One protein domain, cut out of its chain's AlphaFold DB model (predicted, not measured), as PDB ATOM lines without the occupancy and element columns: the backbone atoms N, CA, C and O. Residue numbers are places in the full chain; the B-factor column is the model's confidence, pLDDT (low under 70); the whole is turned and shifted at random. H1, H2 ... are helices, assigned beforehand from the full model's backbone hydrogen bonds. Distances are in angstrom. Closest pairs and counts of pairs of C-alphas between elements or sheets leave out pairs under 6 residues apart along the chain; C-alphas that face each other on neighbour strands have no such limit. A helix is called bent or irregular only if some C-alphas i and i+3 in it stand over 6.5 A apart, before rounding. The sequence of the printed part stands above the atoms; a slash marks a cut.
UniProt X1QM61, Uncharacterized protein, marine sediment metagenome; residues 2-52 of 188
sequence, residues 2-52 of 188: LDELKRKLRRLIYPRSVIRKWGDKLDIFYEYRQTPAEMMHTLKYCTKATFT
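What this domain is: This is residues 2 to 52 of the 188 residues of an uncharacterized protein of marine sediment metagenome (UniProt X1QM61). Two short helices, H1 and H2, lie side by side at one end of the model, and a lone helix, H3, stands well away from them at the other end, joined by the stretched link of residues 26 to 35. H3 runs much the same way as H1 with an open space between them, and a tail, residues 48 to 52, runs on past its end and sticks out. The printed part has 51 residues with three named helices, H1, H2 and H3 in that order along the chain, and no named strand; the class is all helix. The whole is only just loose, close to extended, with a radius of gyration of the C-alphas of 14.5 A, and its outline is flat, spanning 35 by 30 by 15 A.

Where its parts are: H1 is residues 2 to 13, 16.2 A from first to last C-alpha; it begins at C-alpha 2, at (-30.398, 29.875, -31.929). H2 is residues 16 to 25, 14.2 A long, beginning at C-alpha 16, at (-44.741, 44.428, -27.184). H2 is irregular: C-alphas 21 and 24 are 9.6 A apart, against about 5 A in a regular helix. H3 is residues 36 to 47, 16.0 A long, and ends at C-alpha 47, at (-26.774, 31.058, -5.441).

How they stand to each other: H1 and H2 only just touch, with 3 pairs of C-alphas within 8 A, and H1 does so with residues 7 to 11 alone. Their closest C-alphas, those of Arg 10 and Ile 19, are 7.4 A apart. They run opposite ways at a shallow tilt of 26 degrees, a helical hairpin joined by a tight link of 2 residues. H3 touches no helix: it is apart from H1 and from H2. In H1 and H3 every O i to N i+4 pair is within hydrogen-bond range, while in H2 4 of 6 are.

The domain as a whole: The two C-alphas farthest apart, those of Ser 17 and Pro 36, are 37.8 A apart. The printed part runs from residue 2 to residue 52 with no cut. The link from H2 to H3, 10 residues, is short but not tight, and no link is long. Residues 34 to 40, of which 36 to 40 belong to H3, stand free, as do residues 43 to 52, of which 43 to 47 belong to H3. Without these stretches the body has 34 residues and spans 32 by 20 by 16 A. The mean pLDDT of the printed part is 77.1, and it is under 70 at residues 29 to 31 and 46 to 52.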
ATOM      1  N   LEU A   2     -30.570  29.016 -33.116       77.88
ATOM      2  CA  LEU A   2     -30.398  29.875 -31.929       77.88
ATOM      3  C   LEU A   2     -31.151  31.218 -32.025       77.88
ATOM      4  O   LEU A   2     -31.825  31.610 -31.079       77.88
ATOM      5  N   ASP A   3     -31.115  31.890 -33.180       82.38
ATOM      6  CA  ASP A   3     -31.797  33.184 -33.355       82.38
ATOM      7  C   ASP A   3     -33.322  33.092 -33.278       82.38
ATOM      8  O   ASP A   3     -33.980  33.982 -32.742       82.38
ATOM      9  N   GLU A   4     -33.906  31.995 -33.762       85.88
ATOM     10  CA  GLU A   4     -35.343  31.753 -33.624       85.88
ATOM     11  C   GLU A   4     -35.736  31.535 -32.163       85.88
ATOM     12  O   GLU A   4     -36.765  32.054 -31.721       85.88
ATOM     13  N   LEU A   5     -34.903  30.817 -31.402       84.56
ATOM     14  CA  LEU A   5     -35.084  30.642 -29.965       84.56
ATOM     15  C   LEU A   5     -34.985  31.992 -29.244       84.56
ATOM     16  O   LEU A   5     -35.906  32.350 -28.510       84.56
ATOM     17  N   LYS A   6     -33.939  32.784 -29.521       84.94
ATOM     18  CA  LYS A   6     -33.783  34.142 -28.976       84.94
ATOM     19  C   LYS A   6     -35.001  35.008 -29.308       84.94
ATOM     20  O   LYS A   6     -35.536  35.683 -28.432       84.94
ATOM     21  N   ARG A   7     -35.521  34.940 -30.536       84.56
ATOM     22  CA  ARG A   7     -36.707  35.700 -30.959       84.56
ATOM     23  C   ARG A   7     -37.987  35.262 -30.241       84.56
ATOM     24  O   ARG A   7     -38.802  36.118 -29.892       84.56
ATOM     25  N   LYS A   8     -38.167  33.958 -29.999       86.56
ATOM     26  CA  LYS A   8     -39.271  33.432 -29.175       86.56
ATOM     27  C   LYS A   8     -39.144  33.897 -27.724       86.56
ATOM     28  O   LYS A   8     -40.112  34.420 -27.180       86.56
ATOM     29  N   LEU A   9     -37.952  33.797 -27.139       83.62
ATOM     30  CA  LEU A   9     -37.673  34.237 -25.769       83.62
ATOM     31  C   LEU A   9     -37.907  35.741 -25.585       83.62
ATOM     32  O   LEU A   9     -38.565  36.133 -24.625       83.62
ATOM     33  N   ARG A  10     -37.488  36.588 -26.537       83.81
ATOM     34  CA  ARG A  10     -37.770  38.037 -26.503       83.81
ATOM     35  C   ARG A  10     -39.267  38.331 -26.400       83.81
ATOM     36  O   ARG A  10     -39.650  39.240 -25.675       83.81
ATOM     37  N   ARG A  11     -40.104  37.566 -27.111       84.38
ATOM     38  CA  ARG A  11     -41.571  37.717 -27.102       84.38
ATOM     39  C   ARG A  11     -42.230  37.225 -25.817       84.38
ATOM     40  O   ARG A  11     -43.308  37.711 -25.501       84.38
ATOM     41  N   LEU A  12     -41.607  36.270 -25.128       85.19
ATOM     42  CA  LEU A  12     -42.078  35.757 -23.841       85.19
ATOM     43  C   LEU A  12     -41.680  36.678 -22.684       85.19
ATOM     44  O   LEU A  12     -42.504  36.946 -21.820       85.19
ATOM     45  N   ILE A  13     -40.437  37.165 -22.679       82.12
ATOM     46  CA  ILE A  13     -39.880  37.948 -21.567       82.12
ATOM     47  C   ILE A  13     -40.322  39.416 -21.630       82.12
ATOM     48  O   ILE A  13     -40.624  40.008 -20.597       82.12
ATOM     49  N   TYR A  14     -40.352  40.025 -22.821       82.81
ATOM     50  CA  TYR A  14     -40.555  41.470 -22.951       82.81
ATOM     51  C   TYR A  14     -41.933  41.843 -23.511       82.81
ATOM     52  O   TYR A  14     -42.436  41.200 -24.436       82.81
ATOM     53  N   PRO A  15     -42.536  42.946 -23.032       85.69
ATOM     54  CA  PRO A  15     -43.794  43.444 -23.571       85.69
ATOM     55  C   PRO A  15     -43.625  43.986 -24.999       85.69
ATOM     56  O   PRO A  15     -42.554  44.450 -25.405       85.69
ATOM     57  N   ARG A  16     -44.726  44.001 -25.767       85.75
ATOM     58  CA  ARG A  16     -44.741  44.428 -27.184       85.75
ATOM     59  C   ARG A  16     -44.147  45.824 -27.415       85.75
ATOM     60  O   ARG A  16     -43.546  46.052 -28.462       85.75
ATOM     61  N   SER A  17     -44.289  46.744 -26.460       87.75
ATOM     62  CA  SER A  17     -43.734  48.105 -26.529       87.75
ATOM     63  C   SER A  17     -42.200  48.117 -26.569       87.75
ATOM     64  O   SER A  17     -41.611  48.806 -27.401       87.75
ATOM     65  N   VAL A  18     -41.553  47.310 -25.725       85.00
ATOM     66  CA  VAL A  18     -40.088  47.182 -25.646       85.00
ATOM     67  C   VAL A  18     -39.545  46.518 -26.908       85.00
ATOM     68  O   VAL A  18     -38.589  47.015 -27.503       85.00
ATOM     69  N   ILE A  19     -40.217  45.464 -27.382       86.44
ATOM     70  CA  ILE A  19     -39.856  44.775 -28.630       86.44
ATOM     71  C   ILE A  19     -39.989  45.716 -29.830       86.44
ATOM     72  O   ILE A  19     -39.130  45.714 -30.702       86.44
ATOM     73  N   ARG A  20     -41.024  46.562 -29.886       87.06
ATOM     74  CA  ARG A  20     -41.185  47.529 -30.983       87.06
ATOM     75  C   ARG A  20     -40.083  48.595 -30.988       87.06
ATOM     76  O   ARG A  20     -39.697  49.049 -32.060       87.06
ATOM     77  N   LYS A  21     -39.595  48.998 -29.811       89.19
ATOM     78  CA  LYS A  21     -38.566  50.040 -29.668       89.19
ATOM     79  C   LYS A  21     -37.152  49.522 -29.954       89.19
ATOM     80  O   LYS A  21     -36.367  50.233 -30.572       89.19
ATOM     81  N   TRP A  22     -36.834  48.303 -29.515       83.88
ATOM     82  CA  TRP A  22     -35.464  47.772 -29.552       83.88
ATOM     83  C   TRP A  22     -35.302  46.517 -30.415       83.88
ATOM     84  O   TRP A  22     -34.218  46.282 -30.943       83.88
ATOM     85  N   GLY A  23     -36.370  45.748 -30.621       81.56
ATOM     86  CA  GLY A  23     -36.418  44.610 -31.537       81.56
ATOM     87  C   GLY A  23     -35.277  43.625 -31.323       81.56
ATOM     88  O   GLY A  23     -35.088  43.095 -30.230       81.56
ATOM     89  N   ASP A  24     -34.509  43.409 -32.389       76.19
ATOM     90  CA  ASP A  24     -33.383  42.478 -32.404       76.19
ATOM     91  C   ASP A  24     -32.094  43.053 -31.798       76.19
ATOM     92  O   ASP A  24     -31.151  42.299 -31.578       76.19
ATOM     93  N   LYS A  25     -32.058  44.349 -31.445       79.38
ATOM     94  CA  LYS A  25     -30.941  44.940 -30.681       79.38
ATOM     95  C   LYS A  25     -30.915  44.474 -29.224       79.38
ATOM     96  O   LYS A  25     -29.923  44.681 -28.537       79.38
ATOM     97  N   LEU A  26     -32.013  43.892 -28.743       75.06
ATOM     98  CA  LEU A  26     -32.112  43.357 -27.394       75.06
ATOM     99  C   LEU A  26     -31.504  41.951 -27.383       75.06
ATOM    100  O   LEU A  26     -32.177  40.965 -27.698       75.06
ATOM    101  N   ASP A  27     -30.205  41.854 -27.113       75.81
ATOM    102  CA  ASP A  27     -29.549  40.551 -27.092       75.81
ATOM    103  C   ASP A  27     -29.918  39.775 -25.824       75.81
ATOM    104  O   ASP A  27     -29.918  40.308 -24.714       75.81
ATOM    105  N   ILE A  28     -30.262  38.505 -26.014       73.25
ATOM    106  CA  ILE A  28     -30.476  37.560 -24.924       73.25
ATOM    107  C   ILE A  28     -29.254  36.662 -24.945       73.25
ATOM    108  O   ILE A  28     -29.073  35.884 -25.886       73.25
ATOM    109  N   PHE A  29     -28.417  36.792 -23.918       68.12
ATOM    110  CA  PHE A  29     -27.217  35.980 -23.777       68.12
ATOM    111  C   PHE A  29     -27.632  34.545 -23.424       68.12
ATOM    112  O   PHE A  29     -27.854  34.205 -22.265       68.12
ATOM    113  N   TYR A  30     -27.824  33.727 -24.457       65.69
ATOM    114  CA  TYR A  30     -28.196  32.320 -24.356       65.69
ATOM    115  C   TYR A  30     -27.056  31.485 -24.926       65.69
ATOM    116  O   TYR A  30     -27.110  31.006 -26.057       65.69
ATOM    117  N   GLU A  31     -25.989  31.380 -24.147       69.25
ATOM    118  CA  GLU A  31     -24.857  30.513 -24.437       69.25
ATOM    119  C   GLU A  31     -24.542  29.698 -23.190       69.25
ATOM    120  O   GLU A  31     -24.569  30.208 -22.066       69.25
ATOM    121  N   TYR A  32     -24.257  28.412 -23.391       70.50
ATOM    122  CA  TYR A  32     -23.718  27.585 -22.324       70.50
ATOM    123  C   TYR A  32     -22.329  28.104 -21.959       70.50
ATOM    124  O   TYR A  32     -21.499  28.343 -22.837       70.50
ATOM    125  N   ARG A  33     -22.071  28.268 -20.657       81.38
ATOM    126  CA  ARG A  33     -20.733  28.600 -20.162       81.38
ATOM    127  C   ARG A  33     -19.779  27.482 -20.555       81.38
ATOM    128  O   ARG A  33     -20.088  26.318 -20.319       81.38
ATOM    129  N   GLN A  34     -18.650  27.833 -21.158       82.50
ATOM    130  CA  GLN A  34     -17.700  26.833 -21.650       82.50
ATOM    131  C   GLN A  34     -16.585  26.569 -20.643       82.50
ATOM    132  O   GLN A  34     -16.091  25.446 -20.547       82.50
ATOM    133  N   THR A  35     -16.203  27.583 -19.863       89.19
ATOM    134  CA  THR A  35     -15.100  27.462 -18.909       89.19
ATOM    135  C   THR A  35     -15.601  27.139 -17.496       89.19
ATOM    136  O   THR A  35     -16.626  27.676 -17.060       89.19
ATOM    137  N   PRO A  36     -14.863  26.325 -16.716       83.38
ATOM    138  CA  PRO A  36     -15.203  26.056 -15.316       83.38
ATOM    139  C   PRO A  36     -15.311  27.328 -14.462       83.38
ATOM    140  O   PRO A  36     -16.138  27.404 -13.556       83.38
ATOM    141  N   ALA A  37     -14.508  28.352 -14.770       82.62
ATOM    142  CA  ALA A  37     -14.540  29.639 -14.080       82.62
ATOM    143  C   ALA A  37     -15.855  30.397 -14.326       82.62
ATOM    144  O   ALA A  37     -16.459  30.900 -13.378       82.62
ATOM    145  N   GLU A  38     -16.339  30.441 -15.569       78.81
ATOM    146  CA  GLU A  38     -17.630  31.052 -15.904       78.81
ATOM    147  C   GLU A  38     -18.812  30.294 -15.298       78.81
ATOM    148  O   GLU A  38     -19.771  30.917 -14.833       78.81
ATOM    149  N   MET A  39     -18.744  28.957 -15.284       81.00
ATOM    150  CA  MET A  39     -19.744  28.114 -14.624       81.00
ATOM    151  C   MET A  39     -19.795  28.425 -13.127       81.00
ATOM    152  O   MET A  39     -20.865  28.727 -12.605       81.00
ATOM    153  N   MET A  40     -18.638  28.442 -12.455       76.81
ATOM    154  CA  MET A  40     -18.535  28.756 -11.029       76.81
ATOM    155  C   MET A  40     -18.997  30.183 -10.718       76.81
ATOM    156  O   MET A  40     -19.682  30.406  -9.726       76.81
ATOM    157  N   HIS A  41     -18.666  31.157 -11.569       76.69
ATOM    158  CA  HIS A  41     -19.123  32.536 -11.414       76.69
ATOM    159  C   HIS A  41     -20.644  32.660 -11.561       76.69
ATOM    160  O   HIS A  41     -21.282  33.313 -10.740       76.69
ATOM    161  N   THR A  42     -21.226  32.006 -12.571       77.44
ATOM    162  CA  THR A  42     -22.680  32.010 -12.803       77.44
ATOM    163  C   THR A  42     -23.406  31.313 -11.657       77.44
ATOM    164  O   THR A  42     -24.372  31.854 -11.130       77.44
ATOM    165  N   LEU A  43     -22.896  30.161 -11.213       72.94
ATOM    166  CA  LEU A  43     -23.436  29.429 -10.072       72.94
ATOM    167  C   LEU A  43     -23.369  30.295  -8.815       72.94
ATOM    168  O   LEU A  43     -24.397  30.505  -8.187       72.94
ATOM    169  N   LYS A  44     -22.212  30.906  -8.527       73.50
ATOM    170  CA  LYS A  44     -22.047  31.849  -7.417       73.50
ATOM    171  C   LYS A  44     -22.989  33.044  -7.528       73.50
ATOM    172  O   LYS A  44     -23.460  33.496  -6.504       73.50
ATOM    173  N   TYR A  45     -23.262  33.577  -8.716       70.12
ATOM    174  CA  TYR A  45     -24.209  34.682  -8.889       70.12
ATOM    175  C   TYR A  45     -25.654  34.248  -8.606       70.12
ATOM    176  O   TYR A  45     -26.349  34.929  -7.861       70.12
ATOM    177  N   CYS A  46     -26.086  33.104  -9.144       65.12
ATOM    178  CA  CYS A  46     -27.433  32.567  -8.936       65.12
ATOM    179  C   CYS A  46     -27.683  32.108  -7.493       65.12
ATOM    180  O   CYS A  46     -28.798  32.244  -7.001       65.12
ATOM    181  N   THR A  47     -26.668  31.551  -6.824       63.03
ATOM    182  CA  THR A  47     -26.774  31.058  -5.441       63.03
ATOM    183  C   THR A  47     -26.366  32.090  -4.400       63.03
ATOM    184  O   THR A  47     -26.570  31.866  -3.209       63.03
ATOM    185  N   LYS A  48     -25.799  33.232  -4.809       62.66
ATOM    186  CA  LYS A  48     -25.546  34.339  -3.891       62.66
ATOM    187  C   LYS A  48     -26.891  34.923  -3.499       62.66
ATOM    188  O   LYS A  48     -27.486  35.693  -4.244       62.66
ATOM    189  N   ALA A  49     -27.333  34.547  -2.307       54.56
ATOM    190  CA  ALA A  49     -28.469  35.145  -1.645       54.56
ATOM    191  C   ALA A  49     -28.331  36.676  -1.678       54.56
ATOM    192  O   ALA A  49     -27.406  37.247  -1.097       54.56
ATOM    193  N   THR A  50     -29.230  37.350  -2.390       48.97
ATOM    194  CA  THR A  50     -29.339  38.813  -2.410       48.97
ATOM    195  C   THR A  50     -30.098  39.318  -1.183       48.97
ATOM    196  O   THR A  50     -30.876  40.260  -1.284       48.97
ATOM    197  N   PHE A  51     -29.911  38.686  -0.024       46.81
ATOM    198  CA  PHE A  51     -30.403  39.215   1.242       46.81
ATOM    199  C   PHE A  51     -29.331  40.158   1.778       46.81
ATOM    200  O   PHE A  51     -28.417  39.759   2.491       46.81
ATOM    201  N   THR A  52     -29.377  41.408   1.324       50.44
ATOM    202  CA  THR A  52     -28.585  42.497   1.914       50.44
ATOM    203  C   THR A  52     -29.297  43.149   3.098       50.44
ATOM    204  O   THR A  52     -28.643  43.857   3.855       50.44
TER     205      THR A  52